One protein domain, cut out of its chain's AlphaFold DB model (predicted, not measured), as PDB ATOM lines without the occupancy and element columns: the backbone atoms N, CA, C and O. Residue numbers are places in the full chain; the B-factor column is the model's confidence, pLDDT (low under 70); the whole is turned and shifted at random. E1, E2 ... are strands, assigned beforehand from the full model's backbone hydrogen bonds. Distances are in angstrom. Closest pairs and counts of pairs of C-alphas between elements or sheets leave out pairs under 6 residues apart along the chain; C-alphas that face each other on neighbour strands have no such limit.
ATOM      1  N   HIS A 381     217.695 184.044 271.366       89.25
ATOM      2  CA  HIS A 381     216.256 183.808 271.248       89.25
ATOM      3  C   HIS A 381     215.835 182.364 271.531       89.25
ATOM      4  O   HIS A 381     216.246 181.460 270.804       89.25
ATOM      5  N   ASP A 382     214.876 182.150 272.433       88.81
ATOM      6  CA  ASP A 382     214.297 180.813 272.651       88.81
ATOM      7  C   ASP A 382     213.604 180.309 271.379       88.81
ATOM      8  O   ASP A 382     213.685 179.142 270.984       88.81
ATOM      9  N   ARG A 383     212.884 181.203 270.690       86.88
ATOM     10  CA  ARG A 383     212.228 180.872 269.429       86.88
ATOM     11  C   ARG A 383     212.333 181.984 268.403       86.88
ATOM     12  O   ARG A 383     211.636 182.994 268.488       86.88
ATOM     13  N   SER A 384     213.088 181.726 267.343       85.12
ATOM     14  CA  SER A 384     213.194 182.612 266.186       85.12
ATOM     15  C   SER A 384     212.503 182.026 264.955       85.12
ATOM     16  O   SER A 384     212.501 180.820 264.687       85.12
ATOM     17  N   THR A 385     211.846 182.894 264.195       85.31
ATOM     18  CA  THR A 385     211.379 182.590 262.841       85.31
ATOM     19  C   THR A 385     211.814 183.722 261.932       85.31
ATOM     20  O   THR A 385     211.370 184.852 262.127       85.31
ATOM     21  N   VAL A 386     212.677 183.419 260.970       79.31
ATOM     22  CA  VAL A 386     213.344 184.409 260.125       79.31
ATOM     23  C   VAL A 386     213.043 184.088 258.663       79.31
ATOM     24  O   VAL A 386     213.198 182.937 258.239       79.31
ATOM     25  N   GLN A 387     212.520 185.069 257.926       78.50
ATOM     26  CA  GLN A 387     212.215 184.917 256.503       78.50
ATOM     27  C   GLN A 387     213.414 185.338 255.647       78.50
ATOM     28  O   GLN A 387     213.939 184.459 254.982       78.50
ATOM     29  N   HIS A 388     213.875 186.594 255.710       72.19
ATOM     30  CA  HIS A 388     215.120 187.121 255.100       72.19
ATOM     31  C   HIS A 388     216.298 187.098 256.109       72.19
ATOM     32  O   HIS A 388     216.121 186.453 257.141       72.19
ATOM     33  N   PRO A 389     217.485 187.702 255.873       75.56
ATOM     34  CA  PRO A 389     218.567 187.705 256.860       75.56
ATOM     35  C   PRO A 389     218.111 188.088 258.267       75.56
ATOM     36  O   PRO A 389     217.325 189.009 258.443       75.56
ATOM     37  N   GLY A 390     218.561 187.366 259.294       78.00
ATOM     38  CA  GLY A 390     218.323 187.759 260.692       78.00
ATOM     39  C   GLY A 390     219.260 188.885 261.131       78.00
ATOM     40  O   GLY A 390     218.881 189.751 261.922       78.00
ATOM     41  N   THR A 401     232.582 190.883 265.947       96.62
ATOM     42  CA  THR A 401     232.352 189.659 266.724       96.62
ATOM     43  C   THR A 401     230.855 189.415 266.837       96.62
ATOM     44  O   THR A 401     230.148 190.204 267.457       96.62
ATOM     45  N   ILE A 402     230.373 188.318 266.258       96.06
ATOM     46  CA  ILE A 402     228.950 187.985 266.172       96.06
ATOM     47  C   ILE A 402     228.702 186.671 266.910       96.06
ATOM     48  O   ILE A 402     229.341 185.656 266.618       96.06
ATOM     49  N   LYS A 403     227.759 186.682 267.854       95.06
ATOM     50  CA  LYS A 403     227.257 185.484 268.527       95.06
ATOM     51  C   LYS A 403     225.738 185.378 268.387       95.06
ATOM     52  O   LYS A 403     225.024 186.260 268.852       95.06
ATOM     53  N   GLN A 404     225.259 184.291 267.793       90.06
ATOM     54  CA  GLN A 404     223.836 183.959 267.696       90.06
ATOM     55  C   GLN A 404     223.564 182.676 268.487       90.06
ATOM     56  O   GLN A 404     224.211 181.658 268.250       90.06
ATOM     57  N   GLU A 405     222.634 182.739 269.431       90.38
ATOM     58  CA  GLU A 405     222.196 181.633 270.284       90.38
ATOM     59  C   GLU A 405     220.683 181.468 270.110       90.38
ATOM     60  O   GLU A 405     219.924 182.411 270.353       90.38
ATOM     61  N   HIS A 406     220.229 180.290 269.668       86.88
ATOM     62  CA  HIS A 406     218.795 180.015 269.589       86.88
ATOM     63  C   HIS A 406     218.416 178.583 269.977       86.88
ATOM     64  O   HIS A 406     218.831 177.641 269.303       86.88
ATOM     65  N   ASP A 407     217.498 178.410 270.929       86.12
ATOM     66  CA  ASP A 407     216.982 177.075 271.274       86.12
ATOM     67  C   ASP A 407     216.191 176.480 270.102       86.12
ATOM     68  O   ASP A 407     216.270 175.294 269.770       86.12
ATOM     69  N   ARG A 408     215.384 177.309 269.428       83.62
ATOM     70  CA  ARG A 408     214.618 176.878 268.262       83.62
ATOM     71  C   ARG A 408     214.584 177.923 267.167       83.62
ATOM     72  O   ARG A 408     213.909 178.943 267.293       83.62
ATOM     73  N   SER A 409     215.185 177.596 266.030       81.94
ATOM     74  CA  SER A 409     215.201 178.460 264.852       81.94
ATOM     75  C   SER A 409     214.478 177.828 263.660       81.94
ATOM     76  O   SER A 409     214.606 176.639 263.344       81.94
ATOM     77  N   THR A 410     213.673 178.641 262.981       82.62
ATOM     78  CA  THR A 410     213.145 178.334 261.649       82.62
ATOM     79  C   THR A 410     213.557 179.447 260.704       82.62
ATOM     80  O   THR A 410     213.151 180.589 260.893       82.62
ATOM     81  N   VAL A 411     214.373 179.109 259.714       75.00
ATOM     82  CA  VAL A 411     215.125 180.055 258.889       75.00
ATOM     83  C   VAL A 411     214.861 179.714 257.423       75.00
ATOM     84  O   VAL A 411     215.124 178.584 256.995       75.00
ATOM     85  N   GLN A 412     214.248 180.641 256.682       75.00
ATOM     86  CA  GLN A 412     213.967 180.447 255.258       75.00
ATOM     87  C   GLN A 412     215.188 180.843 254.421       75.00
ATOM     88  O   GLN A 412     215.791 179.944 253.851       75.00
ATOM     89  N   HIS A 413     215.594 182.117 254.412       69.31
ATOM     90  CA  HIS A 413     216.861 182.647 253.856       69.31
ATOM     91  C   HIS A 413     217.972 182.683 254.929       69.31
ATOM     92  O   HIS A 413     217.677 182.260 256.040       69.31
ATOM     93  N   PRO A 414     219.229 183.104 254.672       73.00
ATOM     94  CA  PRO A 414     220.306 182.984 255.661       73.00
ATOM     95  C   PRO A 414     219.982 183.586 257.028       73.00
ATOM     96  O   PRO A 414     219.291 184.584 257.127       73.00
ATOM     97  N   GLY A 415     220.478 182.995 258.119       76.38
ATOM     98  CA  GLY A 415     220.326 183.588 259.459       76.38
ATOM     99  C   GLY A 415     221.259 184.784 259.685       76.38
ATOM    100  O   GLY A 415     220.959 185.673 260.484       76.38
ATOM    101  N   LEU A 416     222.371 184.801 258.954       88.44
ATOM    102  CA  LEU A 416     223.398 185.832 258.931       88.44
ATOM    103  C   LEU A 416     223.886 185.992 257.488       88.44
ATOM    104  O   LEU A 416     224.276 184.998 256.876       88.44
ATOM    105  N   GLU A 417     223.890 187.216 256.977       90.81
ATOM    106  CA  GLU A 417     224.425 187.564 255.661       90.81
ATOM    107  C   GLU A 417     225.539 188.609 255.801       90.81
ATOM    108  O   GLU A 417     225.410 189.572 256.560       90.81
ATOM    109  N   MET A 418     226.658 188.392 255.105       90.81
ATOM    110  CA  MET A 418     227.745 189.363 254.991       90.81
ATOM    111  C   MET A 418     228.099 189.603 253.527       90.81
ATOM    112  O   MET A 418     228.504 188.669 252.831       90.81
ATOM    113  N   ASN A 419     228.024 190.855 253.094       92.56
ATOM    114  CA  ASN A 419     228.325 191.278 251.732       92.56
ATOM    115  C   ASN A 419     229.712 191.917 251.659       92.56
ATOM    116  O   ASN A 419     230.028 192.800 252.448       92.56
ATOM    117  N   GLU A 420     230.551 191.426 250.750       91.19
ATOM    118  CA  GLU A 420     231.909 191.914 250.469       91.19
ATOM    119  C   GLU A 420     232.811 192.098 251.715       91.19
ATOM    120  O   GLU A 420     233.462 193.134 251.885       91.19
ATOM    121  N   PRO A 421     232.911 191.110 252.634       91.62
ATOM    122  CA  PRO A 421     233.737 191.266 253.821       91.62
ATOM    123  C   PRO A 421     235.228 191.260 253.456       91.62
ATOM    124  O   PRO A 421     235.780 190.263 252.971       91.62
ATOM    125  N   THR A 422     235.906 192.366 253.759       87.75
ATOM    126  CA  THR A 422     237.365 192.507 253.610       87.75
ATOM    127  C   THR A 422     238.105 192.294 254.936       87.75
ATOM    128  O   THR A 422     239.289 191.948 254.952       87.75
ATOM    129  N   GLY A 423     237.392 192.444 256.055       85.62
ATOM    130  CA  GLY A 423     237.907 192.300 257.411       85.62
ATOM    131  C   GLY A 423     238.104 190.861 257.906       85.62
ATOM    132  O   GLY A 423     238.127 189.888 257.153       85.62
ATOM    133  N   GLN A 424     238.248 190.697 259.223       88.81
ATOM    134  CA  GLN A 424     238.363 189.377 259.868       88.81
ATOM    135  C   GLN A 424     237.234 189.174 260.886       88.81
ATOM    136  O   GLN A 424     237.447 189.349 262.090       88.81
ATOM    137  N   PRO A 425     236.018 188.830 260.428       92.06
ATOM    138  CA  PRO A 425     234.883 188.615 261.314       92.06
ATOM    139  C   PRO A 425     235.068 187.336 262.141       92.06
ATOM    140  O   PRO A 425     235.557 186.315 261.649       92.06
ATOM    141  N   THR A 426     234.642 187.372 263.403       95.38
ATOM    142  CA  THR A 426     234.531 186.192 264.271       95.38
ATOM    143  C   THR A 426     233.062 185.875 264.507       95.38
ATOM    144  O   THR A 426     232.350 186.669 265.113       95.38
ATOM    145  N   ILE A 427     232.609 184.710 264.055       94.12
ATOM    146  CA  ILE A 427     231.200 184.304 264.080       94.12
ATOM    147  C   ILE A 427     231.057 183.026 264.900       94.12
ATOM    148  O   ILE A 427     231.724 182.025 264.626       94.12
ATOM    149  N   LYS A 428     230.154 183.045 265.884       93.56
ATOM    150  CA  LYS A 428     229.684 181.852 266.589       93.56
ATOM    151  C   LYS A 428     228.164 181.728 266.478       93.56
ATOM    152  O   LYS A 428     227.450 182.621 266.922       93.56
ATOM    153  N   GLN A 429     227.680 180.620 265.927       87.62
ATOM    154  CA  GLN A 429     226.257 180.276 265.901       87.62
ATOM    155  C   GLN A 429     226.032 178.996 266.709       87.62
ATOM    156  O   GLN A 429     226.715 177.997 266.488       87.62
ATOM    157  N   GLU A 430     225.096 179.044 267.648       87.75
ATOM    158  CA  GLU A 430     224.681 177.939 268.512       87.75
ATOM    159  C   GLU A 430     223.171 177.746 268.330       87.75
ATOM    160  O   GLU A 430     222.393 178.680 268.552       87.75
ATOM    161  N   HIS A 431     222.751 176.557 267.892       82.81
ATOM    162  CA  HIS A 431     221.332 176.230 267.766       82.81
ATOM    163  C   HIS A 431     221.009 174.823 268.277       82.81
ATOM    164  O   HIS A 431     221.495 173.851 267.700       82.81
ATOM    165  N   ASP A 432     220.103 174.708 269.253       83.31
ATOM    166  CA  ASP A 432     219.667 173.398 269.770       83.31
ATOM    167  C   ASP A 432     218.737 172.680 268.784       83.31
ATOM    168  O   ASP A 432     218.735 171.459 268.658       83.31
ATOM    169  N   ARG A 433     217.866 173.433 268.099       78.88
ATOM    170  CA  ARG A 433     216.951 172.870 267.104       78.88
ATOM    171  C   ARG A 433     216.713 173.822 265.948       78.88
ATOM    172  O   ARG A 433     215.871 174.720 266.027       78.88
ATOM    173  N   SER A 434     217.367 173.551 264.826       76.31
ATOM    174  CA  SER A 434     217.248 174.357 263.615       76.31
ATOM    175  C   SER A 434     216.416 173.669 262.527       76.31
ATOM    176  O   SER A 434     216.395 172.448 262.360       76.31
ATOM    177  N   THR A 435     215.666 174.479 261.786       76.81
ATOM    178  CA  THR A 435     214.984 174.091 260.547       76.81
ATOM    179  C   THR A 435     215.325 175.138 259.503       76.81
ATOM    180  O   THR A 435     214.937 176.293 259.650       76.81
ATOM    181  N   VAL A 436     216.096 174.745 258.495       68.06
ATOM    182  CA  VAL A 436     216.825 175.670 257.626       68.06
ATOM    183  C   VAL A 436     216.551 175.301 256.168       68.06
ATOM    184  O   VAL A 436     216.727 174.137 255.804       68.06
ATOM    185  N   GLN A 437     216.076 176.249 255.351       63.44
ATOM    186  CA  GLN A 437     215.851 176.020 253.911       63.44
ATOM    187  C   GLN A 437     217.015 176.500 253.024       63.44
ATOM    188  O   GLN A 437     217.285 175.867 252.004       63.44
ATOM    189  N   HIS A 438     217.750 177.534 253.446       61.00
ATOM    190  CA  HIS A 438     218.967 178.081 252.814       61.00
ATOM    191  C   HIS A 438     220.129 178.159 253.827       61.00
ATOM    192  O   HIS A 438     219.857 178.093 255.016       61.00
ATOM    193  N   PRO A 439     221.414 178.275 253.433       66.12
ATOM    194  CA  PRO A 439     222.549 178.238 254.370       66.12
ATOM    195  C   PRO A 439     222.373 179.173 255.579       66.12
ATOM    196  O   PRO A 439     222.042 180.333 255.402       66.12
ATOM    197  N   GLY A 440     222.618 178.704 256.812       72.12
ATOM    198  CA  GLY A 440     222.444 179.522 258.031       72.12
ATOM    199  C   GLY A 440     223.390 180.731 258.145       72.12
ATOM    200  O   GLY A 440     223.140 181.633 258.944       72.12
ATOM    201  N   LEU A 441     224.443 180.752 257.328       86.06
ATOM    202  CA  LEU A 441     225.391 181.844 257.132       86.06
ATOM    203  C   LEU A 441     225.674 181.964 255.630       86.06
ATOM    204  O   LEU A 441     226.020 180.962 255.001       86.06
ATOM    205  N   GLU A 442     225.584 183.175 255.092       88.31
ATOM    206  CA  GLU A 442     225.967 183.522 253.723       88.31
ATOM    207  C   GLU A 442     227.059 184.602 253.740       88.31
ATOM    208  O   GLU A 442     227.026 185.533 254.544       88.31
ATOM    209  N   MET A 443     228.077 184.427 252.894       88.19
ATOM    210  CA  MET A 443     229.169 185.384 252.712       88.19
ATOM    211  C   MET A 443     229.381 185.603 251.219       88.19
ATOM    212  O   MET A 443     229.847 184.695 250.525       88.19
ATOM    213  N   ASN A 444     229.075 186.806 250.754       89.88
ATOM    214  CA  ASN A 444     229.182 187.192 249.356       89.88
ATOM    215  C   ASN A 444     230.532 187.873 249.118       89.88
ATOM    216  O   ASN A 444     230.905 188.791 249.836       89.88
ATOM    217  N   GLU A 445     231.293 187.368 248.146       88.50
ATOM    218  CA  GLU A 445     232.604 187.904 247.732       88.50
ATOM    219  C   GLU A 445     233.614 188.189 248.875       88.50
ATOM    220  O   GLU A 445     234.219 189.262 248.935       88.50
ATOM    221  N   PRO A 446     233.867 187.234 249.796       88.19
ATOM    222  CA  PRO A 446     234.798 187.460 250.893       88.19
ATOM    223  C   PRO A 446     236.243 187.556 250.391       88.19
ATOM    224  O   PRO A 446     236.778 186.620 249.791       88.19
ATOM    225  N   THR A 447     236.910 188.663 250.713       86.25
ATOM    226  CA  THR A 447     238.365 188.822 250.526       86.25
ATOM    227  C   THR A 447     239.131 188.698 251.847       86.25
ATOM    228  O   THR A 447     240.332 188.415 251.851       86.25
ATOM    229  N   GLY A 448     238.424 188.850 252.968       79.25
ATOM    230  CA  GLY A 448     238.926 188.672 254.322       79.25
ATOM    231  C   GLY A 448     239.083 187.214 254.772       79.25
ATOM    232  O   GLY A 448     238.726 186.265 254.074       79.25
ATOM    233  N   GLN A 449     239.616 187.022 255.985       83.94
ATOM    234  CA  GLN A 449     239.731 185.701 256.624       83.94
ATOM    235  C   GLN A 449     238.782 185.593 257.828       83.94
ATOM    236  O   GLN A 449     239.142 186.033 258.924       83.94
ATOM    237  N   PRO A 450     237.585 185.003 257.659       88.19
ATOM    238  CA  PRO A 450     236.625 184.839 258.741       88.19
ATOM    239  C   PRO A 450     237.006 183.675 259.671       88.19
ATOM    240  O   PRO A 450     237.494 182.632 259.233       88.19
ATOM    241  N   THR A 451     236.720 183.821 260.964       92.81
ATOM    242  CA  THR A 451     236.745 182.721 261.940       92.81
ATOM    243  C   THR A 451     235.314 182.317 262.265       92.81
ATOM    244  O   THR A 451     234.595 183.078 262.905       92.81
ATOM    245  N   ILE A 452     234.894 181.119 261.855       91.44
ATOM    246  CA  ILE A 452     233.502 180.664 261.986       91.44
ATOM    247  C   ILE A 452     233.435 179.418 262.869       91.44
ATOM    248  O   ILE A 452     234.198 178.467 262.683       91.44
ATOM    249  N   LYS A 453     232.501 179.414 263.823       89.62
ATOM    250  CA  LYS A 453     232.112 178.249 264.625       89.62
ATOM    251  C   LYS A 453     230.597 178.085 264.576       89.62
ATOM    252  O   LYS A 453     229.875 178.993 264.972       89.62
ATOM    253  N   GLN A 454     230.133 176.930 264.119       82.69
ATOM    254  CA  GLN A 454     228.718 176.566 264.116       82.69
ATOM    255  C   GLN A 454     228.539 175.295 264.944       82.69
ATOM    256  O   GLN A 454     229.208 174.292 264.696       82.69
ATOM    257  N   GLU A 455     227.677 175.370 265.950       80.00
ATOM    258  CA  GLU A 455     227.293 174.269 266.831       80.00
ATOM    259  C   GLU A 455     225.787 174.020 266.621       80.00
ATOM    260  O   GLU A 455     224.967 174.932 266.759       80.00
ATOM    261  N   HIS A 456     225.443 172.797 266.215       70.94
ATOM    262  CA  HIS A 456     224.072 172.338 266.002       70.94
ATOM    263  C   HIS A 456     223.907 170.990 266.710       70.94
ATOM    264  O   HIS A 456     224.692 170.081 266.421       70.94
ATOM    265  N   ASP A 457     222.912 170.875 267.593       58.88
ATOM    266  CA  ASP A 457     222.601 169.637 268.328       58.88
ATOM    267  C   ASP A 457     221.527 168.758 267.652       58.88
ATOM    268  O   ASP A 457     220.619 169.286 266.960       58.88
TER     269      ASP A 457
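This is residues 381 to 390 and 401 to 457 of the 457 residues of an uncharacterized protein of Brassica rapa subsp. pekinensis (UniProt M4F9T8). The chain is wound in stacked turns, a short solenoid: E2 and E4 each bend round one corner, E3 and E5 make part of the opposite wall, and E1 and E6 belong to incomplete turns at the two ends. The 67 printed residues hold six named strands, E1 to E6, and no named helix; the class is all strand. Two parallel sheets run E1 E2 E4 E6, twisted, and E3 E5. The whole is compact, radius of gyration of the C-alphas 11.8 A, spanning 32 by 19 by 15 A.

E1 is residues 381 to 386, from C-alpha (216.256, 183.808, 271.248). E2 is 401 to 411, 21.2 A; E3 416 to 419; E4 426 to 436, 21.6 A; E5 441 to 444; E6 451 to 456, 16.9 A, ending at C-alpha (224.072, 172.338, 266.002).

E1 and E2 are parallel, N 384 to O 408 2.9 A. E2 bends by 109 degrees at residue 408, E4 by 107 at 433; they are parallel, N 404 to O 428 2.9 A. E3 and E5 are parallel, N 418 to O 442 2.9 A. E4 and E6 are parallel, N 429 to O 453 2.9 A. E2 and E5 are apart.

Residues 391 to 400 are cut out, 15.4 A between C-alphas 390 and 401. No link printed whole is long. Residues 413, 436 to 439 and 457 are under pLDDT 70.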